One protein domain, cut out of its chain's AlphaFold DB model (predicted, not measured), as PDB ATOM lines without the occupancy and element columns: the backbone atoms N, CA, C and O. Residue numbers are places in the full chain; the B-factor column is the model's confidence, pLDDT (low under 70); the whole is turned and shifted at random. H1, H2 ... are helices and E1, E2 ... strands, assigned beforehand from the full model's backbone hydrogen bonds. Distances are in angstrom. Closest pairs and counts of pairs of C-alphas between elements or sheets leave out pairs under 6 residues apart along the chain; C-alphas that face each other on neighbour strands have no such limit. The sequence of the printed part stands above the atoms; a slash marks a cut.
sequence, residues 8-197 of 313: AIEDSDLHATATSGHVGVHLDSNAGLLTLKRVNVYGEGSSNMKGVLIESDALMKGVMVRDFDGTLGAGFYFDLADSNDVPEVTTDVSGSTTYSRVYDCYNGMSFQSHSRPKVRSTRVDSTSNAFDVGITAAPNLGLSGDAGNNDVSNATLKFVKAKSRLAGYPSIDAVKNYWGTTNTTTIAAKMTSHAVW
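This is residues 8 to 197 of the 313 residues of the protein "T9SS type A sorting domain-containing protein" of Candidatus Eisenbacteria bacterium (UniProt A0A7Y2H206). The chain is wound in stacked turns, a solenoid whose turns lie side by side from E1 at one end to E13 and H1 at the other. Three walls of parallel strands enclose it: E2, E5 and E8 with the first residues of E11 and E12; E3, E6 and E9 with the later residues of E11 and E12, and E13; and E1, E4, E7 and E10. The 190 printed residues hold thirteen named strands, E1 to E13, followed by one named helix, H1; the class is mostly strand, with under half of the residues in named elements. The whole is compact, with a radius of gyration of the C-alphas of 15.1 A and spans of 39 by 35 by 34 A.

The branched sheet holds E2 (residues 13 to 16), E3 (23 to 27), E5 (40 to 43), E6 (50 to 54), E8 (64 to 68), E9 (74 to 80, 15.6 A), E11 (100 to 113, 23.2 A), E12 (122 to 133, 16.9 A) and E13 (158 to 162). The other sheet, in the order E1, E4, E7, E10, holds residues 8 to 10, 34 to 37, 58 to 61 and 88 to 90. H1 is residues 184 to 190, 9.8 A long. C-alpha 8 is at (22.290, 20.198, 20.081), C-alpha 100 at (36.675, 22.855, 12.722) and C-alpha 190 at (56.450, 30.873, 19.059).

E11 bends by 115 degrees at residue 104. On one side of it are E8, with N 65 and O 101 2.9 A apart, and E9, with N 78 and O 110 2.8 A apart. On the other side is E12, with N 102 and O 123 2.8 A apart; E12 bends by 121 degrees at residue 126. E13 is parallel to E12, with N 133 and O 161 2.8 A apart. E5 is the parallel neighbour of E8, on the other side of it from E11, with N 41 and O 64 2.8 A apart, and the edge strand E2 is the parallel neighbour of E5, with N 14 and O 40 2.8 A apart. E6 is the parallel neighbour of E9, on the other side of it from E11, with N 54 and O 77 2.8 A apart, and the edge strand E3 is the parallel neighbour of E6, with N 53 and O 25 2.8 A apart. In the other sheet N 9 and O 35 of E1 and E4 are 2.9 A apart, N 59 and O 34 of E7 and E4 2.8 A, and N 90 and O 60 of E10 and E7 2.8 A. H1 is on the branched sheet, over none of its strands, but only just: two of its seven C-alphas fall on E13. The closest C-alphas of E13 and H1, those of Lys 158 and Lys 190, are 4.4 A apart. In H1 every O i to N i+4 pair is within hydrogen-bond range.

The C-alphas farthest apart, those of Asn 30 and Asn 183, are 43.9 A apart. The printed part has no cut. The links E12 to E13 and E13 to H1 are long, with 24 and 21 residues. Mean pLDDT of the printed part is 87.0; residues 17 to 21, 45, 82 to 83, 92 to 97 and 145 to 148 are under 70.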
ATOM      1  N   ALA A   8      21.581  20.086  21.348       83.12
ATOM      2  CA  ALA A   8      22.290  20.198  20.081       83.12
ATOM      3  C   ALA A   8      21.910  21.499  19.367       83.12
ATOM      4  O   ALA A   8      20.729  21.839  19.293       83.12
ATOM      5  N   ILE A   9      22.910  22.208  18.844       84.25
ATOM      6  CA  ILE A   9      22.738  23.279  17.857       84.25
ATOM      7  C   ILE A   9      23.405  22.784  16.580       84.25
ATOM      8  O   ILE A   9      24.588  22.432  16.589       84.25
ATOM      9  N   GLU A  10      22.640  22.740  15.496       86.88
ATOM     10  CA  GLU A  10      23.109  22.236  14.209       86.88
ATOM     11  C   GLU A  10      22.826  23.246  13.095       86.88
ATOM     12  O   GLU A  10      21.837  23.977  13.167       86.88
ATOM     13  N   ASP A  11      23.692  23.289  12.079       81.62
ATOM     14  CA  ASP A  11      23.448  23.982  10.801       81.62
ATOM     15  C   ASP A  11      22.964  25.436  10.955       81.62
ATOM     16  O   ASP A  11      21.958  25.843  10.376       81.62
ATOM     17  N   SER A  12      23.658  26.211  11.790       81.19
ATOM     18  CA  SER A  12      23.220  27.547  12.213       81.19
ATOM     19  C   SER A  12      24.326  28.595  12.087       81.19
ATOM     20  O   SER A  12      25.485  28.307  12.386       81.19
ATOM     21  N   ASP A  13      23.939  29.822  11.728       84.56
ATOM     22  CA  ASP A  13      24.775  31.029  11.761       84.56
ATOM     23  C   ASP A  13      24.404  31.892  12.978       84.56
ATOM     24  O   ASP A  13      23.246  32.278  13.148       84.56
ATOM     25  N   LEU A  14      25.383  32.205  13.828       84.19
ATOM     26  CA  LEU A  14      25.202  32.944  15.076       84.19
ATOM     27  C   LEU A  14      26.086  34.196  15.089       84.19
ATOM     28  O   LEU A  14      27.313  34.098  15.051       84.19
ATOM     29  N   HIS A  15      25.459  35.371  15.181       84.31
ATOM     30  CA  HIS A  15      26.144  36.665  15.191       84.31
ATOM     31  C   HIS A  15      26.183  37.277  16.601       84.31
ATOM     32  O   HIS A  15      25.139  37.505  17.212       84.31
ATOM     33  N   ALA A  16      27.379  37.584  17.105       79.50
ATOM     34  CA  ALA A  16      27.610  38.272  18.373       79.50
ATOM     35  C   ALA A  16      27.868  39.783  18.155       79.50
ATOM     36  O   ALA A  16      28.996  40.191  17.885       79.50
ATOM     37  N   THR A  17      26.831  40.619  18.297       68.88
ATOM     38  CA  THR A  17      26.814  42.048  17.891       68.88
ATOM     39  C   THR A  17      27.007  43.066  19.032       68.88
ATOM     40  O   THR A  17      26.314  44.082  19.064       68.88
ATOM     41  N   ALA A  18      27.855  42.819  20.037       59.44
ATOM     42  CA  ALA A  18      27.870  43.667  21.243       59.44
ATOM     43  C   ALA A  18      29.239  44.258  21.620       59.44
ATOM     44  O   ALA A  18      30.289  43.703  21.320       59.44
ATOM     45  N   THR A  19      29.221  45.395  22.331       55.25
ATOM     46  CA  THR A  19      30.373  46.303  22.498       55.25
ATOM     47  C   THR A  19      31.326  45.998  23.662       55.25
ATOM     48  O   THR A  19      32.334  46.685  23.794       55.25
ATOM     49  N   SER A  20      31.081  44.982  24.499       56.78
ATOM     50  CA  SER A  20      32.105  44.349  25.363       56.78
ATOM     51  C   SER A  20      31.518  43.195  26.183       56.78
ATOM     52  O   SER A  20      30.358  43.241  26.576       56.78
ATOM     53  N   GLY A  21      32.318  42.163  26.474       59.59
ATOM     54  CA  GLY A  21      31.999  41.141  27.488       59.59
ATOM     55  C   GLY A  21      30.912  40.118  27.133       59.59
ATOM     56  O   GLY A  21      30.628  39.242  27.946       59.59
ATOM     57  N   HIS A  22      30.326  40.194  25.940       71.31
ATOM     58  CA  HIS A  22      29.315  39.245  25.489       71.31
ATOM     59  C   HIS A  22      29.920  38.005  24.827       71.31
ATOM     60  O   HIS A  22      31.067  38.003  24.358       71.31
ATOM     61  N   VAL A  23      29.108  36.948  24.816       76.06
ATOM     62  CA  VAL A  23      29.444  35.631  24.289       76.06
ATOM     63  C   VAL A  23      28.463  35.273  23.174       76.06
ATOM     64  O   VAL A  23      27.263  35.455  23.362       76.06
ATOM     65  N   GLY A  24      28.947  34.757  22.041       82.38
ATOM     66  CA  GLY A  24      28.074  34.240  20.978       82.38
ATOM     67  C   GLY A  24      27.279  33.009  21.429       82.38
ATOM     68  O   GLY A  24      26.054  32.989  21.356       82.38
ATOM     69  N   VAL A  25      27.975  32.000  21.956       88.88
ATOM     70  CA  VAL A  25      27.389  30.786  22.545       88.88
ATOM     71  C   VAL A  25      27.958  30.562  23.941       88.88
ATOM     72  O   VAL A  25      29.167  30.417  24.089       88.88
ATOM     73  N   HIS A  26      27.108  30.494  24.967       90.38
ATOM     74  CA  HIS A  26      27.531  30.260  26.352       90.38
ATOM     75  C   HIS A  26      26.945  28.958  26.900       90.38
ATOM     76  O   HIS A  26      25.728  28.782  26.952       90.38
ATOM     77  N   LEU A  27      27.833  28.057  27.314       86.94
ATOM     78  CA  LEU A  27      27.518  26.850  28.060       86.94
ATOM     79  C   LEU A  27      27.837  27.107  29.524       86.94
ATOM     80  O   LEU A  27      29.010  27.182  29.890       86.94
ATOM     81  N   ASP A  28      26.788  27.239  30.328       84.88
ATOM     82  CA  ASP A  28      26.918  27.402  31.768       84.88
ATOM     83  C   ASP A  28      27.393  26.104  32.448       84.88
ATOM     84  O   ASP A  28      27.198  24.999  31.937       84.88
ATOM     85  N   SER A  29      27.989  26.238  33.631       81.38
ATOM     86  CA  SER A  29      28.529  25.118  34.418       81.38
ATOM     87  C   SER A  29      27.485  24.114  34.928       81.38
ATOM     88  O   SER A  29      27.853  23.065  35.450       81.38
ATOM     89  N   ASN A  30      26.187  24.402  34.780       76.06
ATOM     90  CA  ASN A  30      25.095  23.491  35.137       76.06
ATOM     91  C   ASN A  30      24.470  22.816  33.905       76.06
ATOM     92  O   ASN A  30      23.476  22.092  34.037       76.06
ATOM     93  N   ALA A  31      24.998  23.070  32.705       74.06
ATOM     94  CA  ALA A  31      24.517  22.463  31.479       74.06
ATOM     95  C   ALA A  31      24.956  20.994  31.388       74.06
ATOM     96  O   ALA A  31      26.088  20.646  31.724       74.06
ATOM     97  N   GLY A  32      24.063  20.136  30.880       76.19
ATOM     98  CA  GLY A  32      24.462  18.832  30.344       76.19
ATOM     99  C   GLY A  32      25.308  18.972  29.069       76.19
ATOM    100  O   GLY A  32      25.614  20.079  28.631       76.19
ATOM    101  N   LEU A  33      25.641  17.845  28.430       84.81
ATOM    102  CA  LEU A  33      26.444  17.839  27.201       84.81
ATOM    103  C   LEU A  33      25.805  18.702  26.097       84.81
ATOM    104  O   LEU A  33      24.707  18.389  25.621       84.81
ATOM    105  N   LEU A  34      26.515  19.728  25.622       85.88
ATOM    106  CA  LEU A  34      26.147  20.437  24.393       85.88
ATOM    107  C   LEU A  34      26.869  19.822  23.194       85.88
ATOM    108  O   LEU A  34      28.081  19.638  23.219       85.88
ATOM    109  N   THR A  35      26.146  19.589  22.105       89.00
ATOM    110  CA  THR A  35      26.739  19.327  20.792       89.00
ATOM    111  C   THR A  35      26.554  20.534  19.872       89.00
ATOM    112  O   THR A  35      25.433  20.981  19.651       89.00
ATOM    113  N   LEU A  36      27.647  21.048  19.311       88.19
ATOM    114  CA  LEU A  36      27.623  22.011  18.207       88.19
ATOM    115  C   LEU A  36      28.031  21.286  16.928       88.19
ATOM    116  O   LEU A  36      29.104  20.686  16.888       88.19
ATOM    117  N   LYS A  37      27.204  21.335  15.883       87.12
ATOM    118  CA  LYS A  37      27.465  20.620  14.629       87.12
ATOM    119  C   LYS A  37      27.262  21.527  13.424       87.12
ATOM    120  O   LYS A  37      26.143  21.955  13.177       87.12
ATOM    121  N   ARG A  38      28.317  21.804  12.650       83.81
ATOM    122  CA  ARG A  38      28.227  22.693  11.470       83.81
ATOM    123  C   ARG A  38      27.620  24.058  11.816       83.81
ATOM    124  O   ARG A  38      26.747  24.565  11.121       83.81
ATOM    125  N   VAL A  39      28.075  24.616  12.934       86.12
ATOM    126  CA  VAL A  39      27.663  25.932  13.430       86.12
ATOM    127  C   VAL A  39      28.745  26.945  13.091       86.12
ATOM    128  O   VAL A  39      29.931  26.663  13.264       86.12
ATOM    129  N   ASN A  40      28.335  28.119  12.638       87.69
ATOM    130  CA  ASN A  40      29.201  29.263  12.415       87.69
ATOM    131  C   ASN A  40      28.895  30.340  13.456       87.69
ATOM    132  O   ASN A  40      27.743  30.717  13.657       87.69
ATOM    133  N   VAL A  41      29.933  30.818  14.132       90.31
ATOM    134  CA  VAL A  41      29.854  31.862  15.150       90.31
ATOM    135  C   VAL A  41      30.773  33.000  14.736       90.31
ATOM    136  O   VAL A  41      31.979  32.814  14.593       90.31
ATOM    137  N   TYR A  42      30.229  34.195  14.561       88.25
ATOM    138  CA  TYR A  42      31.013  35.362  14.169       88.25
ATOM    139  C   TYR A  42      30.626  36.585  14.995       88.25
ATOM    140  O   TYR A  42      29.543  36.627  15.581       88.25
ATOM    141  N   GLY A  43      31.525  37.558  15.093       80.88
ATOM    142  CA  GLY A  43      31.319  38.771  15.883       80.88
ATOM    143  C   GLY A  43      31.886  40.021  15.219       80.88
ATOM    144  O   GLY A  43      32.277  40.000  14.059       80.88
ATOM    145  N   GLU A  44      31.929  41.121  15.972       74.75
ATOM    146  CA  GLU A  44      32.415  42.421  15.490       74.75
ATOM    147  C   GLU A  44      33.589  42.941  16.339       74.75
ATOM    148  O   GLU A  44      33.459  43.912  17.090       74.75
ATOM    149  N   GLY A  45      34.737  42.258  16.275       68.19
ATOM    150  CA  GLY A  45      36.070  42.767  16.647       68.19
ATOM    151  C   GLY A  45      36.234  43.435  18.017       68.19
ATOM    152  O   GLY A  45      37.140  44.240  18.246       68.19
ATOM    153  N   SER A  46      35.352  43.119  18.961       71.94
ATOM    154  CA  SER A  46      35.271  43.825  20.235       71.94
ATOM    155  C   SER A  46      36.194  43.206  21.284       71.94
ATOM    156  O   SER A  46      36.306  41.986  21.431       71.94
ATOM    157  N   SER A  47      36.879  44.071  22.038       85.19
ATOM    158  CA  SER A  47      37.823  43.640  23.071       85.19
ATOM    159  C   SER A  47      37.132  42.762  24.116       85.19
ATOM    160  O   SER A  47      36.023  43.045  24.570       85.19
ATOM    161  N   ASN A  48      37.816  41.697  24.526       87.69
ATOM    162  CA  ASN A  48      37.371  40.733  25.526       87.69
ATOM    163  C   ASN A  48      36.097  39.933  25.173       87.69
ATOM    164  O   ASN A  48      35.595  39.215  26.039       87.69
ATOM    165  N   MET A  49      35.594  39.964  23.938       89.19
ATOM    166  CA  MET A  49      34.485  39.085  23.535       89.19
ATOM    167  C   MET A  49      34.898  37.619  23.420       89.19
ATOM    168  O   MET A  49      36.075  37.319  23.211       89.19
ATOM    169  N   LYS A  50      33.927  36.711  23.552       92.69
ATOM    170  CA  LYS A  50      34.125  35.265  23.395       92.69
ATOM    171  C   LYS A  50      33.162  34.738  22.333       92.69
ATOM    172  O   LYS A  50      31.967  34.988  22.429       92.69
ATOM    173  N   GLY A  51      33.641  34.000  21.339       92.75
ATOM    174  CA  GLY A  51      32.744  33.347  20.386       92.75
ATOM    175  C   GLY A  51      31.928  32.268  21.074       92.75
ATOM    176  O   GLY A  51      30.703  32.349  21.134       92.75
ATOM    177  N   VAL A  52      32.621  31.309  21.677       94.00
ATOM    178  CA  VAL A  52      32.011  30.204  22.416       94.00
ATOM    179  C   VAL A  52      32.649  30.110  23.804       94.00
ATOM    180  O   VAL A  52      33.843  29.830  23.910       94.00
ATOM    181  N   LEU A  53      31.868  30.354  24.861       94.12
ATOM    182  CA  LEU A  53      32.255  30.177  26.268       94.12
ATOM    183  C   LEU A  53      31.770  28.819  26.771       94.12
ATOM    184  O   LEU A  53      30.579  28.522  26.701       94.12
ATOM    185  N   ILE A  54      32.695  28.022  27.297       92.94
ATOM    186  CA  ILE A  54      32.482  26.630  27.683       92.94
ATOM    187  C   ILE A  54      32.860  26.454  29.150       92.94
ATOM    188  O   ILE A  54      34.047  26.473  29.486       92.94
ATOM    189  N   GLU A  55      31.855  26.251  30.001       91.50
ATOM    190  CA  GLU A  55      32.018  25.991  31.439       91.50
ATOM    191  C   GLU A  55      31.549  24.579  31.858       91.50
ATOM    192  O   GLU A  55      31.583  24.254  33.044       91.50
ATOM    193  N   SER A  56      31.155  23.729  30.898       88.88
ATOM    194  CA  SER A  56      30.745  22.321  31.083       88.88
ATOM    195  C   SER A  56      31.168  21.455  29.877       88.88
ATOM    196  O   SER A  56      31.798  21.960  28.940       88.88
ATOM    197  N   ASP A  57      30.844  20.157  29.875       89.12
ATOM    198  CA  ASP A  57      31.185  19.226  28.792       89.12
ATOM    199  C   ASP A  57      30.514  19.590  27.457       89.12
ATOM    200  O   ASP A  57      29.330  19.942  27.385       89.12
ATOM    201  N   ALA A  58      31.278  19.489  26.369       90.38
ATOM    202  CA  ALA A  58      30.827  19.918  25.049       90.38
ATOM    203  C   ALA A  58      31.508  19.159  23.911       90.38
ATOM    204  O   ALA A  58      32.710  18.908  23.936       90.38
ATOM    205  N   LEU A  59      30.756  18.880  22.850       91.19
ATOM    206  CA  LEU A  59      31.248  18.245  21.636       91.19
ATOM    207  C   LEU A  59      31.012  19.152  20.427       91.19
ATOM    208  O   LEU A  59      29.880  19.390  20.018       91.19
ATOM    209  N   MET A  60      32.089  19.644  19.828       91.38
ATOM    210  CA  MET A  60      32.056  20.564  18.693       91.38
ATOM    211  C   MET A  60      32.559  19.854  17.442       91.38
ATOM    212  O   MET A  60      33.691  19.378  17.397       91.38
ATOM    213  N   LYS A  61      31.702  19.773  16.428       88.50
ATOM    214  CA  LYS A  61      31.915  19.007  15.201       88.50
ATOM    215  C   LYS A  61      31.770  19.906  13.991       88.50
ATOM    216  O   LYS A  61      30.657  20.270  13.612       88.50
ATOM    217  N   GLY A  62      32.904  20.256  13.394       87.38
ATOM    218  CA  GLY A  62      32.936  21.182  12.271       87.38
ATOM    219  C   GLY A  62      32.307  22.521  12.644       87.38
ATOM    220  O   GLY A  62      31.270  22.886  12.107       87.38
ATOM    221  N   VAL A  63      32.880  23.220  13.616       90.00
ATOM    222  CA  VAL A  63      32.411  24.551  14.027       90.00
ATOM    223  C   VAL A  63      33.350  25.608  13.457       90.00
ATOM    224  O   VAL A  63      34.567  25.413  13.480       90.00
ATOM    225  N   MET A  64      32.795  26.708  12.947       90.88
ATOM    226  CA  MET A  64      33.547  27.908  12.578       90.88
ATOM    227  C   MET A  64      33.387  28.981  13.643       90.88
ATOM    228  O   MET A  64      32.269  29.249  14.077       90.88
ATOM    229  N   VAL A  65      34.492  29.613  14.037       93.12
ATOM    230  CA  VAL A  65      34.466  30.792  14.906       93.12
ATOM    231  C   VAL A  65      35.393  31.876  14.361       93.12
ATOM    232  O   VAL A  65      36.567  31.591  14.114       93.12
ATOM    233  N   ARG A  66      34.890  33.104  14.176       91.50
ATOM    234  CA  ARG A  66      35.670  34.201  13.575       91.50
ATOM    235  C   ARG A  66      35.340  35.606  14.071       91.50
ATOM    236  O   ARG A  66      34.306  35.812  14.693       91.50
ATOM    237  N   ASP A  67      36.210  36.558  13.745       88.00
ATOM    238  CA  ASP A  67      36.043  38.004  13.967       88.00
ATOM    239  C   ASP A  67      36.036  38.436  15.453       88.00
ATOM    240  O   ASP A  67      35.419  39.431  15.842       88.00
ATOM    241  N   PHE A  68      36.758  37.706  16.308       90.00
ATOM    242  CA  PHE A  68      36.994  38.063  17.718       90.00
ATOM    243  C   PHE A  68      38.410  38.641  17.906       90.00
ATOM    244  O   PHE A  68      39.139  38.265  18.829       90.00
ATOM    245  N   ASP A  69      38.841  39.507  16.984       87.25
ATOM    246  CA  ASP A  69      40.205  40.053  16.864       87.25
ATOM    247  C   ASP A  69      40.521  41.222  17.816       87.25
ATOM    248  O   ASP A  69      41.690  41.579  18.004       87.25
ATOM    249  N   GLY A  70      39.502  41.766  18.486       85.44
ATOM    250  CA  GLY A  70      39.654  42.754  19.552       85.44
ATOM    251  C   GLY A  70      40.565  42.265  20.683       85.44
ATOM    252  O   GLY A  70      40.705  41.071  20.941       85.44
ATOM    253  N   THR A  71      41.191  43.188  21.418       87.81
ATOM    254  CA  THR A  71      42.182  42.835  22.455       87.81
ATOM    255  C   THR A  71      41.573  41.897  23.505       87.81
ATOM    256  O   THR A  71      40.527  42.202  24.068       87.81
ATOM    257  N   LEU A  72      42.215  40.755  23.789       87.44
ATOM    258  CA  LEU A  72      41.698  39.676  24.665       87.44
ATOM    259  C   LEU A  72      40.416  38.973  24.166       87.44
ATOM    260  O   LEU A  72      39.817  38.180  24.905       87.44
ATOM    261  N   GLY A  73      39.997  39.241  22.931       91.12
ATOM    262  CA  GLY A  73      38.973  38.474  22.236       91.12
ATOM    263  C   GLY A  73      39.403  37.016  22.079       91.12
ATOM    264  O   GLY A  73      40.595  36.727  21.933       91.12
ATOM    265  N   ALA A  74      38.458  36.087  22.185       94.44
ATOM    266  CA  ALA A  74      38.729  34.669  21.997       94.44
ATOM    267  C   ALA A  74      37.671  34.021  21.108       94.44
ATOM    268  O   ALA A  74      36.484  34.252  21.325       94.44
ATOM    269  N   GLY A  75      38.087  33.175  20.165       95.12
ATOM    270  CA  GLY A  75      37.150  32.350  19.404       95.12
ATOM    271  C   GLY A  75      36.469  31.344  20.333       95.12
ATOM    272  O   GLY A  75      35.295  31.490  20.668       95.12
ATOM    273  N   PHE A  76      37.236  30.380  20.840       96.31
ATOM    274  CA  PHE A  76      36.791  29.509  21.932       96.31
ATOM    275  C   PHE A  76      37.390  29.935  23.267       96.31
ATOM    276  O   PHE A  76      38.567  30.294  23.349       96.31
ATOM    277  N   TYR A  77      36.604  29.832  24.332       96.06
ATOM    278  CA  TYR A  77      37.039  30.095  25.694       96.06
ATOM    279  C   TYR A  77      36.534  29.006  26.627       96.06
ATOM    280  O   TYR A  77      35.336  28.855  26.827       96.06
ATOM    281  N   PHE A  78      37.463  28.252  27.196       95.25
ATOM    282  CA  PHE A  78      37.183  27.163  28.118       95.25
ATOM    283  C   PHE A  78      37.498  27.631  29.534       95.25
ATOM    284  O   PHE A  78      38.637  28.012  29.808       95.25
ATOM    285  N   ASP A  79      36.515  27.578  30.426       93.62
ATOM    286  CA  ASP A  79      36.655  27.947  31.833       93.62
ATOM    287  C   ASP A  79      35.962  26.903  32.717       93.62
ATOM    288  O   ASP A  79      34.820  27.050  33.138       93.62
ATOM    289  N   LEU A  80      36.652  25.780  32.925       89.25
ATOM    290  CA  LEU A  80      36.124  24.632  33.663       89.25
ATOM    291  C   LEU A  80      36.617  24.669  35.112       89.25
ATOM    292  O   LEU A  80      37.823  24.789  35.357       89.25
ATOM    293  N   ALA A  81      35.686  24.551  36.062       77.75
ATOM    294  CA  ALA A  81      35.968  24.754  37.480       77.75
ATOM    295  C   ALA A  81      36.853  23.650  38.089       77.75
ATOM    296  O   ALA A  81      37.815  24.000  38.764       77.75
ATOM    297  N   ASP A  82      36.569  22.363  37.835       64.94
ATOM    298  CA  ASP A  82      37.422  21.180  38.116       64.94
ATOM    299  C   ASP A  82      36.613  19.884  37.862       64.94
ATOM    300  O   ASP A  82      36.338  19.088  38.762       64.94
ATOM    301  N   SER A  83      36.112  19.700  36.640       64.00
ATOM    302  CA  SER A  83      35.216  18.586  36.307       64.00
ATOM    303  C   SER A  83      35.928  17.451  35.562       64.00
ATOM    304  O   SER A  83      36.982  17.629  34.953       64.00
ATOM    305  N   ASN A  84      35.312  16.262  35.580       77.50
ATOM    306  CA  ASN A  84      35.642  15.151  34.676       77.50
ATOM    307  C   ASN A  84      35.300  15.467  33.206       77.50
ATOM    308  O   ASN A  84      35.405  14.580  32.358       77.50
ATOM    309  N   ASP A  85      34.864  16.693  32.909       85.81
ATOM    310  CA  ASP A  85      34.467  17.114  31.577       85.81
ATOM    311  C   ASP A  85      35.700  17.235  30.693       85.81
ATOM    312  O   ASP A  85      36.743  17.780  31.075       85.81
ATOM    313  N   VAL A  86      35.570  16.733  29.472       88.50
ATOM    314  CA  VAL A  86      36.652  16.745  28.495       88.50
ATOM    315  C   VAL A  86      36.076  17.244  27.179       88.50
ATOM    316  O   VAL A  86      35.936  16.445  26.248       88.50
ATOM    317  N   PRO A  87      35.763  18.555  27.074       91.56
ATOM    318  CA  PRO A  87      35.194  19.085  25.852       91.56
ATOM    319  C   PRO A  87      36.086  18.771  24.660       91.56
ATOM    320  O   PRO A  87      37.314  18.874  24.738       91.56
ATOM    321  N   GLU A  88      35.480  18.410  23.541       92.62
ATOM    322  CA  GLU A  88      36.207  18.012  22.345       92.62
ATOM    323  C   GLU A  88      35.801  18.873  21.153       92.62
ATOM    324  O   GLU A  88      34.635  18.917  20.763       92.62
ATOM    325  N   VAL A  89      36.789  19.540  20.556       91.62
ATOM    326  CA  VAL A  89      36.669  20.193  19.250       91.62
ATOM    327  C   VAL A  89      37.276  19.266  18.217       91.62
ATOM    328  O   VAL A  89      38.449  18.911  18.315       91.62
ATOM    329  N   THR A  90      36.471  18.842  17.253       87.44
ATOM    330  CA  THR A  90      36.840  17.801  16.297       87.44
ATOM    331  C   THR A  90      36.113  17.982  14.962       87.44
ATOM    332  O   THR A  90      35.402  18.969  14.732       87.44
ATOM    333  N   THR A  91      36.329  17.052  14.036       79.56
ATOM    334  CA  THR A  91      35.566  16.953  12.787       79.56
ATOM    335  C   THR A  91      34.210  16.282  13.020       79.56
ATOM    336  O   THR A  91      33.969  15.622  14.031       79.56
ATOM    337  N   ASP A  92      33.297  16.406  12.059       69.25
ATOM    338  CA  ASP A  92      32.056  15.625  12.065       69.25
ATOM    339  C   ASP A  92      32.385  14.137  11.794       69.25
ATOM    340  O   ASP A  92      32.810  13.802  10.700       69.25
ATOM    341  N   VAL A  93      32.316  13.265  12.807       56.34
ATOM    342  CA  VAL A  93      32.778  11.850  12.834       56.34
ATOM    343  C   VAL A  93      32.567  10.982  11.568       56.34
ATOM    344  O   VAL A  93      31.600  11.132  10.834       56.34
ATOM    345  N   SER A  94      33.486  10.010  11.402       41.44
ATOM    346  CA  SER A  94      33.578   8.884  10.435       41.44
ATOM    347  C   SER A  94      33.135   9.160   8.991       41.44
ATOM    348  O   SER A  94      31.956   9.087   8.662       41.44
ATOM    349  N   GLY A  95      34.112   9.382   8.106       50.16
ATOM    350  CA  GLY A  95      33.869   9.770   6.708       50.16
ATOM    351  C   GLY A  95      33.816  11.284   6.497       50.16
ATOM    352  O   GLY A  95      33.430  11.732   5.422       50.16
ATOM    353  N   SER A  96      34.206  12.058   7.519       59.06
ATOM    354  CA  SER A  96      34.179  13.517   7.501       59.06
ATOM    355  C   SER A  96      34.901  14.105   6.303       59.06
ATOM    356  O   SER A  96      36.077  13.825   6.074       59.06
ATOM    357  N   THR A  97      34.218  15.008   5.614       62.91
ATOM    358  CA  THR A  97      34.832  15.927   4.666       62.91
ATOM    359  C   THR A  97      35.158  17.265   5.313       62.91
ATOM    360  O   THR A  97      35.677  18.106   4.602       62.91
ATOM    361  N   THR A  98      34.886  17.505   6.609       74.12
ATOM    362  CA  THR A  98      34.969  18.858   7.192       74.12
ATOM    363  C   THR A  98      35.741  18.965   8.505       74.12
ATOM    364  O   THR A  98      35.511  18.165   9.406       74.12
ATOM    365  N   TYR A  99      36.595  19.984   8.652       86.12
ATOM    366  CA  TYR A  99      37.375  20.297   9.872       86.12
ATOM    367  C   TYR A  99      36.674  21.327  10.772       86.12
ATOM    368  O   TYR A  99      35.668  21.847  10.345       86.12
ATOM    369  N   SER A 100      37.143  21.651  11.983       91.12
ATOM    370  CA  SER A 100      36.675  22.855  12.722       91.12
ATOM    371  C   SER A 100      37.637  24.022  12.495       91.12
ATOM    372  O   SER A 100      38.839  23.788  12.435       91.12
ATOM    373  N   ARG A 101      37.173  25.271  12.373       92.38
ATOM    374  CA  ARG A 101      38.048  26.423  12.087       92.38
ATOM    375  C   ARG A 101      37.867  27.560  13.078       92.38
ATOM    376  O   ARG A 101      36.745  27.944  13.383       92.38
ATOM    377  N   VAL A 102      38.976  28.147  13.511       95.12
ATOM    378  CA  VAL A 102      38.999  29.361  14.327       95.12
ATOM    379  C   VAL A 102      39.958  30.357  13.705       95.12
ATOM    380  O   VAL A 102      41.136  30.035  13.548       95.12
ATOM    381  N   TYR A 103      39.479  31.543  13.344       93.31
ATOM    382  CA  TYR A 103      40.321  32.514  12.652       93.31
ATOM    383  C   TYR A 103      39.931  33.962  12.903       93.31
ATOM    384  O   TYR A 103      38.871  34.222  13.452       93.31
ATOM    385  N   ASP A 104      40.817  34.902  12.575       90.56
ATOM    386  CA  ASP A 104      40.596  36.339  12.790       90.56
ATOM    387  C   ASP A 104      40.182  36.633  14.249       90.56
ATOM    388  O   ASP A 104      39.195  37.297  14.551       90.56
ATOM    389  N   CYS A 105      40.935  36.047  15.188       91.38
ATOM    390  CA  CYS A 105      40.710  36.158  16.631       91.38
ATOM    391  C   CYS A 105      41.989  36.601  17.352       91.38
ATOM    392  O   CYS A 105      43.090  36.178  16.994       91.38
ATOM    393  N   TYR A 106      41.886  37.387  18.429       94.31
ATOM    394  CA  TYR A 106      43.076  37.760  19.199       94.31
ATOM    395  C   TYR A 106      43.701  36.517  19.839       94.31
ATOM    396  O   TYR A 106      44.861  36.195  19.579       94.31
ATOM    397  N   ASN A 107      42.920  35.765  20.610       96.94
ATOM    398  CA  ASN A 107      43.242  34.393  20.971       96.94
ATOM    399  C   ASN A 107      42.362  33.453  20.136       96.94
ATOM    400  O   ASN A 107      41.144  33.587  20.153       96.94
ATOM    401  N   GLY A 108      42.937  32.485  19.426       97.19
ATOM    402  CA  GLY A 108      42.136  31.464  18.744       97.19
ATOM    403  C   GLY A 108      41.316  30.676  19.760       97.19
ATOM    404  O   GLY A 108      40.089  30.764  19.809       97.19
ATOM    405  N   MET A 109      42.009  29.959  20.641       97.94
ATOM    406  CA  MET A 109      41.384  29.228  21.738       97.94
ATOM    407  C   MET A 109      42.074  29.573  23.058       97.94
ATOM    408  O   MET A 109      43.298  29.494  23.188       97.94
ATOM    409  N   SER A 110      41.280  29.970  24.043       97.31
ATOM    410  CA  SER A 110      41.725  30.294  25.393       97.31
ATOM    411  C   SER A 110      41.303  29.193  26.356       97.31
ATOM    412  O   SER A 110      40.121  28.903  26.488       97.31
ATOM    413  N   PHE A 111      42.264  28.618  27.068       95.81
ATOM    414  CA  PHE A 111      42.054  27.544  28.034       95.81
ATOM    415  C   PHE A 111      42.373  28.071  29.426       95.81
ATOM    416  O   PHE A 111      43.539  28.293  29.738       95.81
ATOM    417  N   GLN A 112      41.369  28.328  30.253       93.56
ATOM    418  CA  GLN A 112      41.543  28.850  31.609       93.56
ATOM    419  C   GLN A 112      41.154  27.813  32.663       93.56
ATOM    420  O   GLN A 112      40.717  26.705  32.333       93.56
ATOM    421  N   SER A 113      41.386  28.169  33.928       90.69
ATOM    422  CA  SER A 113      41.097  27.324  35.093       90.69
ATOM    423  C   SER A 113      41.619  25.895  34.891       90.69
ATOM    424  O   SER A 113      42.737  25.727  34.396       90.69
ATOM    425  N   HIS A 114      40.848  24.864  35.230       87.31
ATOM    426  CA  HIS A 114      41.265  23.462  35.140       87.31
ATOM    427  C   HIS A 114      40.852  22.793  33.824       87.31
ATOM    428  O   HIS A 114      40.698  21.575  33.759       87.31
ATOM    429  N   SER A 115      40.686  23.576  32.755       91.50
ATOM    430  CA  SER A 115      40.197  23.052  31.484       91.50
ATOM    431  C   SER A 115      41.185  22.083  30.821       91.50
ATOM    432  O   SER A 115      42.393  22.337  30.724       91.50
ATOM    433  N   ARG A 116      40.652  20.945  30.357       91.44
ATOM    434  CA  ARG A 116      41.402  19.859  29.702       91.44
ATOM    435  C   ARG A 116      40.783  19.432  28.364       91.44
ATOM    436  O   ARG A 116      40.626  18.234  28.128       91.44
ATOM    437  N   PRO A 117      40.403  20.368  27.478       92.94
ATOM    438  CA  PRO A 117      39.738  19.985  26.249       92.94
ATOM    439  C   PRO A 117      40.688  19.252  25.302       92.94
ATOM    440  O   PRO A 117      41.912  19.426  25.341       92.94
ATOM    441  N   LYS A 118      40.102  18.466  24.404       93.19
ATOM    442  CA  LYS A 118      40.788  17.882  23.255       93.19
ATOM    443  C   LYS A 118      40.517  18.737  22.027       93.19
ATOM    444  O   LYS A 118      39.368  19.033  21.715       93.19
ATOM    445  N   VAL A 119      41.575  19.104  21.314       94.25
ATOM    446  CA  VAL A 119      41.471  19.813  20.032       94.25
ATOM    447  C   VAL A 119      42.033  18.924  18.941       94.25
ATOM    448  O   VAL A 119      43.210  18.559  18.971       94.25
ATOM    449  N   ARG A 120      41.181  18.517  18.012       89.62
ATOM    450  CA  ARG A 120      41.479  17.566  16.946       89.62
ATOM    451  C   ARG A 120      41.009  18.130  15.627       89.62
ATOM    452  O   ARG A 120      39.970  18.786  15.575       89.62
ATOM    453  N   SER A 121      41.754  17.842  14.564       88.50
ATOM    454  CA  SER A 121      41.340  18.138  13.190       88.50
ATOM    455  C   SER A 121      40.774  19.555  13.040       88.50
ATOM    456  O   SER A 121      39.715  19.774  12.448       88.50
ATOM    457  N   THR A 122      41.450  20.502  13.684       92.31
ATOM    458  CA  THR A 122      41.031  21.891  13.791       92.31
ATOM    459  C   THR A 122      42.085  22.766  13.132       92.31
ATOM    460  O   THR A 122      43.287  22.556  13.316       92.31
ATOM    461  N   ARG A 123      41.633  23.751  12.360       93.69
ATOM    462  CA  ARG A 123      42.473  24.834  11.860       93.69
ATOM    463  C   ARG A 123      42.354  26.029  12.792       93.69
ATOM    464  O   ARG A 123      41.246  26.505  13.028       93.69
ATOM    465  N   VAL A 124      43.483  26.533  13.269       96.31
ATOM    466  CA  VAL A 124      43.560  27.807  13.987       96.31
ATOM    467  C   VAL A 124      44.509  28.722  13.229       96.31
ATOM    468  O   VAL A 124      45.716  28.479  13.209       96.31
ATOM    469  N   ASP A 125      43.980  29.762  12.589       92.88
ATOM    470  CA  ASP A 125      44.767  30.632  11.716       92.88
ATOM    471  C   ASP A 125      44.442  32.119  11.859       92.88
ATOM    472  O   ASP A 125      43.429  32.488  12.429       92.88
ATOM    473  N   SER A 126      45.337  32.997  11.399       91.06
ATOM    474  CA  SER A 126      45.143  34.458  11.451       91.06
ATOM    475  C   SER A 126      44.799  34.977  12.857       91.06
ATOM    476  O   SER A 126      43.860  35.742  13.055       91.06
ATOM    477  N   THR A 127      45.563  34.544  13.863       93.69
ATOM    478  CA  THR A 127      45.356  34.940  15.267       93.69
ATOM    479  C   THR A 127      46.531  35.732  15.829       93.69
ATOM    480  O   THR A 127      47.638  35.681  15.288       93.69
ATOM    481  N   SER A 128      46.345  36.436  16.954       95.06
ATOM    482  CA  SER A 128      47.507  36.939  17.707       95.06
ATOM    483  C   SER A 128      48.199  35.805  18.461       95.06
ATOM    484  O   SER A 128      49.386  35.549  18.255       95.06
ATOM    485  N   ASN A 129      47.454  35.076  19.292       97.75
ATOM    486  CA  ASN A 129      47.890  33.816  19.886       97.75
ATOM    487  C   ASN A 129      46.957  32.702  19.406       97.75
ATOM    488  O   ASN A 129      45.750  32.821  19.584       97.75
ATOM    489  N   ALA A 130      47.482  31.605  18.861       97.75
ATOM    490  CA  ALA A 130      46.607  30.495  18.471       97.75
ATOM    491  C   ALA A 130      45.994  29.824  19.709       97.75
ATOM    492  O   ALA A 130      44.778  29.655  19.789       97.75
ATOM    493  N   PHE A 131      46.829  29.541  20.710       97.94
ATOM    494  CA  PHE A 131      46.413  28.966  21.984       97.94
ATOM    495  C   PHE A 131      46.921  29.806  23.160       97.94
ATOM    496  O   PHE A 131      48.131  29.988  23.319       97.94
ATOM    497  N   ASP A 132      46.004  30.299  23.997       97.44
ATOM    498  CA  ASP A 132      46.306  30.979  25.264       97.44
ATOM    499  C   ASP A 132      45.955  30.051  26.431       97.44
ATOM    500  O   ASP A 132      44.788  29.768  26.684       97.44
ATOM    501  N   VAL A 133      46.976  29.549  27.121       96.56
ATOM    502  CA  VAL A 133      46.841  28.536  28.169       96.56
ATOM    503  C   VAL A 133      47.054  29.160  29.548       96.56
ATOM    504  O   VAL A 133      48.069  29.805  29.833       96.56
ATOM    505  N   GLY A 134      46.075  28.952  30.416       94.31
ATOM    506  CA  GLY A 134      46.071  29.347  31.812       94.31
ATOM    507  C   GLY A 134      47.093  28.585  32.653       94.31
ATOM    508  O   GLY A 134      47.826  27.714  32.185       94.31
ATOM    509  N   ILE A 135      47.151  28.944  33.931       91.94
ATOM    510  CA  ILE A 135      48.153  28.435  34.876       91.94
ATOM    511  C   ILE A 135      47.985  26.928  35.123       91.94
ATOM    512  O   ILE A 135      48.981  26.202  35.163       91.94
ATOM    513  N   THR A 136      46.739  26.476  35.281       90.88
ATOM    514  CA  THR A 136      46.368  25.095  35.631       90.88
ATOM    515  C   THR A 136      45.729  24.315  34.479       90.88
ATOM    516  O   THR A 136      45.584  23.097  34.576       90.88
ATOM    517  N   ALA A 137      45.422  24.984  33.364       92.31
ATOM    518  CA  ALA A 137      44.821  24.366  32.189       92.31
ATOM    519  C   ALA A 137      45.810  23.419  31.497       92.31
ATOM    520  O   ALA A 137      46.995  23.727  31.349       92.31
ATOM    521  N   ALA A 138      45.326  22.271  31.041       91.44
ATOM    522  CA  ALA A 138      46.134  21.263  30.358       91.44
ATOM    523  C   ALA A 138      45.387  20.757  29.119       91.44
ATOM    524  O   ALA A 138      44.926  19.613  29.103       91.44
ATOM    525  N   PRO A 139      45.214  21.616  28.095       93.44
ATOM    526  CA  PRO A 139      44.571  21.202  26.864       93.44
ATOM    527  C   PRO A 139      45.431  20.152  26.172       93.44
ATOM    528  O   PRO A 139      46.662  20.232  26.146       93.44
ATOM    529  N   ASN A 140      44.756  19.191  25.566       93.25
ATOM    530  CA  ASN A 140      45.385  18.223  24.704       93.25
ATOM    531  C   ASN A 140      45.215  18.690  23.258       93.25
ATOM    532  O   ASN A 140      44.161  18.502  22.652       93.25
ATOM    533  N   LEU A 141      46.266  19.282  22.702       93.44
ATOM    534  CA  LEU A 141      46.326  19.777  21.327       93.44
ATOM    535  C   LEU A 141      46.904  18.728  20.362       93.44
ATOM    536  O   LEU A 141      47.060  19.012  19.181       93.44
ATOM    537  N   GLY A 142      47.258  17.536  20.846       89.12
ATOM    538  CA  GLY A 142      47.773  16.428  20.042       89.12
ATOM    539  C   GLY A 142      48.694  15.513  20.850       89.12
ATOM    540  O   GLY A 142      49.568  15.994  21.570       89.12
ATOM    541  N   LEU A 143      48.510  14.193  20.718       84.88
ATOM    542  CA  LEU A 143      49.323  13.151  21.365       84.88
ATOM    543  C   LEU A 143      50.002  12.245  20.332       84.88
ATOM    544  O   LEU A 143      49.561  12.113  19.193       84.88
ATOM    545  N   SER A 144      51.057  11.543  20.752       71.19
ATOM    546  CA  SER A 144      51.835  10.645  19.886       71.19
ATOM    547  C   SER A 144      51.021   9.475  19.314       71.19
ATOM    548  O   SER A 144      51.343   9.002  18.224       71.19
ATOM    549  N   GLY A 145      49.966   9.031  20.003       66.88
ATOM    550  CA  GLY A 145      49.054   7.969  19.558       66.88
ATOM    551  C   GLY A 145      47.777   8.457  18.869       66.88
ATOM    552  O   GLY A 145      46.941   7.631  18.518       66.88
ATOM    553  N   ASP A 146      47.606   9.769  18.699       66.19
ATOM    554  CA  ASP A 146      46.356  10.354  18.214       66.19
ATOM    555  C   ASP A 146      46.368  10.593  16.696       66.19
ATOM    556  O   ASP A 146      47.428  10.797  16.096       66.19
ATOM    557  N   ALA A 147      45.182  10.556  16.082       56.06
ATOM    558  CA  ALA A 147      44.980  10.790  14.649       56.06
ATOM    559  C   ALA A 147      44.519  12.224  14.336       56.06
ATOM    560  O   ALA A 147      44.627  12.665  13.191       56.06
ATOM    561  N   GLY A 148      43.999  12.962  15.324       58.88
ATOM    562  CA  GLY A 148      43.465  14.307  15.099       58.88
ATOM    563  C   GLY A 148      44.539  15.384  15.174       58.88
ATOM    564  O   GLY A 148      44.662  16.106  16.160       58.88
ATOM    565  N   ASN A 149      45.288  15.486  14.086       83.50
ATOM    566  CA  ASN A 149      46.297  16.508  13.869       83.50
ATOM    567  C   ASN A 149      45.644  17.865  13.568       83.50
ATOM    568  O   ASN A 149      44.694  17.934  12.787       83.50
ATOM    569  N   ASN A 150      46.178  18.943  14.131       92.19
ATOM    570  CA  ASN A 150      45.710  20.303  13.871       92.19
ATOM    571  C   ASN A 150      46.624  21.033  12.880       92.19
ATOM    572  O   ASN A 150      47.814  20.716  12.757       92.19
ATOM    573  N   ASP A 151      46.065  22.036  12.208       93.81
ATOM    574  CA  ASP A 151      46.819  23.047  11.465       93.81
ATOM    575  C   ASP A 151      46.749  24.366  12.223       93.81
ATOM    576  O   ASP A 151      45.677  24.928  12.440       93.81
ATOM    577  N   VAL A 152      47.907  24.855  12.634       95.50
ATOM    578  CA  VAL A 152      48.041  26.096  13.373       95.50
ATOM    579  C   VAL A 152      49.011  26.980  12.618       95.50
ATOM    580  O   VAL A 152      50.226  26.795  12.682       95.50
ATOM    581  N   SER A 153      48.487  27.958  11.898       89.75
ATOM    582  CA  SER A 153      49.274  28.785  10.987       89.75
ATOM    583  C   SER A 153      48.993  30.268  11.205       89.75
ATOM    584  O   SER A 153      48.041  30.656  11.871       89.75
ATOM    585  N   ASN A 154      49.873  31.139  10.708       90.00
ATOM    586  CA  ASN A 154      49.663  32.593  10.712       90.00
ATOM    587  C   ASN A 154      49.372  33.239  12.089       90.00
ATOM    588  O   ASN A 154      48.805  34.327  12.145       90.00
ATOM    589  N   ALA A 155      49.788  32.621  13.202       93.06
ATOM    590  CA  ALA A 155      49.725  33.258  14.518       93.06
ATOM    591  C   ALA A 155      50.811  34.341  14.635       93.06
ATOM    592  O   ALA A 155      52.008  34.035  14.555       93.06
ATOM    593  N   THR A 156      50.437  35.606  14.836       93.56
ATOM    594  CA  THR A 156      51.382  36.737  14.780       93.56
ATOM    595  C   THR A 156      52.322  36.778  15.986       93.56
ATOM    596  O   THR A 156      53.522  37.003  15.809       93.56
ATOM    597  N   LEU A 157      51.846  36.429  17.187       95.50
ATOM    598  CA  LEU A 157      52.639  36.393  18.421       95.50
ATOM    599  C   LEU A 157      53.110  34.971  18.743       95.50
ATOM    600  O   LEU A 157      54.274  34.642  18.497       95.50
ATOM    601  N   LYS A 158      52.225  34.114  19.263       98.06
ATOM    602  CA  LYS A 158      52.559  32.773  19.773       98.06
ATOM    603  C   LYS A 158      51.644  31.700  19.188       98.06
ATOM    604  O   LYS A 158      50.448  31.914  19.033       98.06
ATOM    605  N   PHE A 159      52.201  30.519  18.927       97.62
ATOM    606  CA  PHE A 159      51.407  29.321  18.652       97.62
ATOM    607  C   PHE A 159      50.802  28.794  19.949       97.62
ATOM    608  O   PHE A 159      49.589  28.675  20.066       97.62
ATOM    609  N   VAL A 160      51.644  28.571  20.958       97.25
ATOM    610  CA  VAL A 160      51.205  28.210  22.306       97.25
ATOM    611  C   VAL A 160      51.800  29.212  23.280       97.25
ATOM    612  O   VAL A 160      53.010  29.241  23.517       97.25
ATOM    613  N   LYS A 161      50.939  30.042  23.855       96.56
ATOM    614  CA  LYS A 161      51.260  30.935  24.964       96.56
ATOM    615  C   LYS A 161      50.762  30.285  26.248       96.56
ATOM    616  O   LYS A 161      49.621  29.847  26.299       96.56
ATOM    617  N   ALA A 162      51.587  30.251  27.289       93.88
ATOM    618  CA  ALA A 162      51.151  29.815  28.613       93.88
ATOM    619  C   ALA A 162      51.508  30.856  29.673       93.88
ATOM    620  O   ALA A 162      52.583  31.456  29.610       93.88
ATOM    621  N   LYS A 163      50.611  31.050  30.644       88.38
ATOM    622  CA  LYS A 163      50.904  31.782  31.888       88.38
ATOM    623  C   LYS A 163      51.897  30.984  32.747       88.38
ATOM    624  O   LYS A 163      52.106  29.801  32.494       88.38
ATOM    625  N   SER A 164      52.499  31.614  33.759       85.81
ATOM    626  CA  SER A 164      53.429  30.953  34.690       85.81
ATOM    627  C   SER A 164      52.795  29.705  35.300       85.81
ATOM    628  O   SER A 164      51.871  29.803  36.102       85.81
ATOM    629  N   ARG A 165      53.269  28.536  34.879       85.62
ATOM    630  CA  ARG A 165      52.682  27.235  35.203       85.62
ATOM    631  C   ARG A 165      53.003  26.829  36.639       85.62
ATOM    632  O   ARG A 165      54.143  26.977  37.074       85.62
ATOM    633  N   LEU A 166      52.026  26.265  37.352       80.62
ATOM    634  CA  LEU A 166      52.270  25.678  38.672       80.62
ATOM    635  C   LEU A 166      53.089  24.384  38.558       80.62
ATOM    636  O   LEU A 166      52.927  23.602  37.618       80.62
ATOM    637  N   ALA A 167      53.957  24.148  39.542       81.38
ATOM    638  CA  ALA A 167      54.709  22.903  39.644       81.38
ATOM    639  C   ALA A 167      53.757  21.701  39.785       81.38
ATOM    640  O   ALA A 167      52.740  21.785  40.468       81.38
ATOM    641  N   GLY A 168      54.088  20.584  39.131       79.62
ATOM    642  CA  GLY A 168      53.287  19.354  39.164       79.62
ATOM    643  C   GLY A 168      52.152  19.276  38.136       79.62
ATOM    644  O   GLY A 168      51.579  18.204  37.966       79.62
ATOM    645  N   TYR A 169      51.855  20.354  37.399       81.69
ATOM    646  CA  TYR A 169      50.861  20.317  36.321       81.69
ATOM    647  C   TYR A 169      51.464  19.799  35.003       81.69
ATOM    648  O   TYR A 169      52.547  20.249  34.613       81.69
ATOM    649  N   PRO A 170      50.756  18.914  34.273       82.94
ATOM    650  CA  PRO A 170      51.286  18.215  33.099       82.94
ATOM    651  C   PRO A 170      51.528  19.167  31.932       82.94
ATOM    652  O   PRO A 170      50.679  20.014  31.667       82.94
ATOM    653  N   SER A 171      52.652  19.026  31.231       87.19
ATOM    654  CA  SER A 171      52.979  19.822  30.040       87.19
ATOM    655  C   SER A 171      51.832  19.884  29.024       87.19
ATOM    656  O   SER A 171      50.976  19.008  28.972       87.19
ATOM    657  N   ILE A 172      51.823  20.934  28.205       92.69
ATOM    658  CA  ILE A 172      50.833  21.094  27.139       92.69
ATOM    659  C   ILE A 172      51.216  20.152  26.000       92.69
ATOM    660  O   ILE A 172      52.242  20.355  25.344       92.69
ATOM    661  N   ASP A 173      50.395  19.134  25.775       92.06
ATOM    662  CA  ASP A 173      50.578  18.182  24.687       92.06
ATOM    663  C   ASP A 173      50.162  18.827  23.368       92.06
ATOM    664  O   ASP A 173      49.000  19.174  23.171       92.06
ATOM    665  N   ALA A 174      51.124  19.023  22.472       93.69
ATOM    666  CA  ALA A 174      50.933  19.686  21.189       93.69
ATOM    667  C   ALA A 174      51.721  18.988  20.068       93.69
ATOM    668  O   ALA A 174      52.118  19.607  19.079       93.69
ATOM    669  N   VAL A 175      51.986  17.695  20.218       92.25
ATOM    670  CA  VAL A 175      52.740  16.927  19.225       92.25
ATOM    671  C   VAL A 175      51.862  16.590  18.020       92.25
ATOM    672  O   VAL A 175      50.639  16.598  18.109       92.25
ATOM    673  N   LYS A 176      52.495  16.260  16.893       91.44
ATOM    674  CA  LYS A 176      51.852  15.883  15.622       91.44
ATOM    675  C   LYS A 176      50.895  16.938  15.054       91.44
ATOM    676  O   LYS A 176      49.939  16.616  14.362       91.44
ATOM    677  N   ASN A 177      51.208  18.211  15.264       93.44
ATOM    678  CA  ASN A 177      50.521  19.318  14.600       93.44
ATOM    679  C   ASN A 177      51.368  19.896  13.464       93.44
ATOM    680  O   ASN A 177      52.602  19.819  13.490       93.44
ATOM    681  N   TYR A 178      50.700  20.489  12.478       93.88
ATOM    682  CA  TYR A 178      51.335  21.360  11.498       93.88
ATOM    683  C   TYR A 178      51.298  22.795  12.022       93.88
ATOM    684  O   TYR A 178      50.238  23.304  12.360       93.88
ATOM    685  N   TRP A 179      52.459  23.446  12.102       94.25
ATOM    686  CA  TRP A 179      52.602  24.781  12.699       94.25
ATOM    687  C   TRP A 179      52.770  25.884  11.640       94.25
ATOM    688  O   TRP A 179      53.469  26.874  11.857       94.25
ATOM    689  N   GLY A 180      52.234  25.669  10.433       92.00
ATOM    690  CA  GLY A 180      52.390  26.582   9.294       92.00
ATOM    691  C   GLY A 180      53.798  26.628   8.687       92.00
ATOM    692  O   GLY A 180      54.031  27.344   7.716       92.00
ATOM    693  N   THR A 181      54.759  25.898   9.254       92.00
ATOM    694  CA  THR A 181      56.148  25.824   8.795       92.00
ATOM    695  C   THR A 181      56.814  24.553   9.320       92.00
ATOM    696  O   THR A 181      56.384  23.985  10.322       92.00
ATOM    697  N   THR A 182      57.899  24.130   8.674       93.88
ATOM    698  CA  THR A 182      58.791  23.062   9.153       93.88
ATOM    699  C   THR A 182      60.040  23.601   9.855       93.88
ATOM    700  O   THR A 182      60.835  22.825  10.388       93.88
ATOM    701  N   ASN A 183      60.227  24.927   9.887       96.12
ATOM    702  CA  ASN A 183      61.366  25.559  10.545       96.12
ATOM    703  C   ASN A 183      61.206  25.508  12.073       96.12
ATOM    704  O   ASN A 183      60.489  26.309  12.676       96.12
ATOM    705  N   THR A 184      61.919  24.581  12.708       96.31
ATOM    706  CA  THR A 184      61.862  24.342  14.155       96.31
ATOM    707  C   THR A 184      62.300  25.539  14.993       96.31
ATOM    708  O   THR A 184      61.784  25.707  16.094       96.31
ATOM    709  N   THR A 185      63.177  26.409  14.485       97.38
ATOM    710  CA  THR A 185      63.577  27.647  15.174       97.38
ATOM    711  C   THR A 185      62.415  28.636  15.239       97.38
ATOM    712  O   THR A 185      62.145  29.209  16.295       97.38
ATOM    713  N   THR A 186      61.679  28.800  14.136       95.94
ATOM    714  CA  THR A 186      60.473  29.641  14.090       95.94
ATOM    715  C   THR A 186      59.384  29.099  15.010       95.94
ATOM    716  O   THR A 186      58.763  29.869  15.745       95.94
ATOM    717  N   ILE A 187      59.182  27.777  15.008       96.38
ATOM    718  CA  ILE A 187      58.216  27.116  15.891       96.38
ATOM    719  C   ILE A 187      58.615  27.333  17.351       96.38
ATOM    720  O   ILE A 187      57.822  27.867  18.120       96.38
ATOM    721  N   ALA A 188      59.858  27.017  17.725       97.25
ATOM    722  CA  ALA A 188      60.352  27.167  19.091       97.25
ATOM    723  C   ALA A 188      60.215  28.609  19.612       97.25
ATOM    724  O   ALA A 188      59.775  28.812  20.742       97.25
ATOM    725  N   ALA A 189      60.495  29.621  18.780       97.25
ATOM    726  CA  ALA A 189      60.322  31.031  19.147       97.25
ATOM    727  C   ALA A 189      58.858  31.404  19.464       97.25
ATOM    728  O   ALA A 189      58.592  32.320  20.253       97.25
ATOM    729  N   LYS A 190      57.897  30.684  18.877       97.69
ATOM    730  CA  LYS A 190      56.450  30.873  19.059       97.69
ATOM    731  C   LYS A 190      55.823  29.918  20.078       97.69
ATOM    732  O   LYS A 190      54.630  30.047  20.351       97.69
ATOM    733  N   MET A 191      56.607  29.023  20.672       96.38
ATOM    734  CA  MET A 191      56.175  28.102  21.723       96.38
ATOM    735  C   MET A 191      56.534  28.626  23.114       96.38
ATOM    736  O   MET A 191      57.451  29.429  23.299       96.38
ATOM    737  N   THR A 192      55.794  28.154  24.109       94.38
ATOM    738  CA  THR A 192      56.191  28.202  25.516       94.38
ATOM    739  C   THR A 192      57.067  26.992  25.850       94.38
ATOM    740  O   THR A 192      56.913  25.933  25.244       94.38
ATOM    741  N   SER A 193      57.951  27.109  26.845       91.75
ATOM    742  CA  SER A 193      58.793  25.995  27.319       91.75
ATOM    743  C   SER A 193      57.991  24.833  27.911       91.75
ATOM    744  O   SER A 193      58.504  23.727  28.042       91.75
ATOM    745  N   HIS A 194      56.730  25.076  28.263       92.00
ATOM    746  CA  HIS A 194      55.823  24.082  28.828       92.00
ATOM    747  C   HIS A 194      55.065  23.262  27.779       92.00
ATOM    748  O   HIS A 194      54.278  22.396  28.155       92.00
ATOM    749  N   ALA A 195      55.253  23.546  26.487       93.12
ATOM    750  CA  ALA A 195      54.605  22.821  25.404       93.12
ATOM    751  C   ALA A 195      55.534  21.751  24.829       93.12
ATOM    752  O   ALA A 195      56.674  22.033  24.458       93.12
ATOM    753  N   VAL A 196      55.016  20.532  24.703       93.06
ATOM    754  CA  VAL A 196      55.673  19.435  23.993       93.06
ATOM    755  C   VAL A 196      55.096  19.399  22.587       93.06
ATOM    756  O   VAL A 196      53.949  19.016  22.392       93.06
ATOM    757  N   TRP A 197      55.878  19.834  21.602       93.00
ATOM    758  CA  TRP A 197      55.398  20.047  20.230       93.00
ATOM    759  C   TRP A 197      56.088  19.160  19.186       93.00
ATOM    760  O   TRP A 197      55.789  19.267  17.999       93.00
TER     761      TRP A 197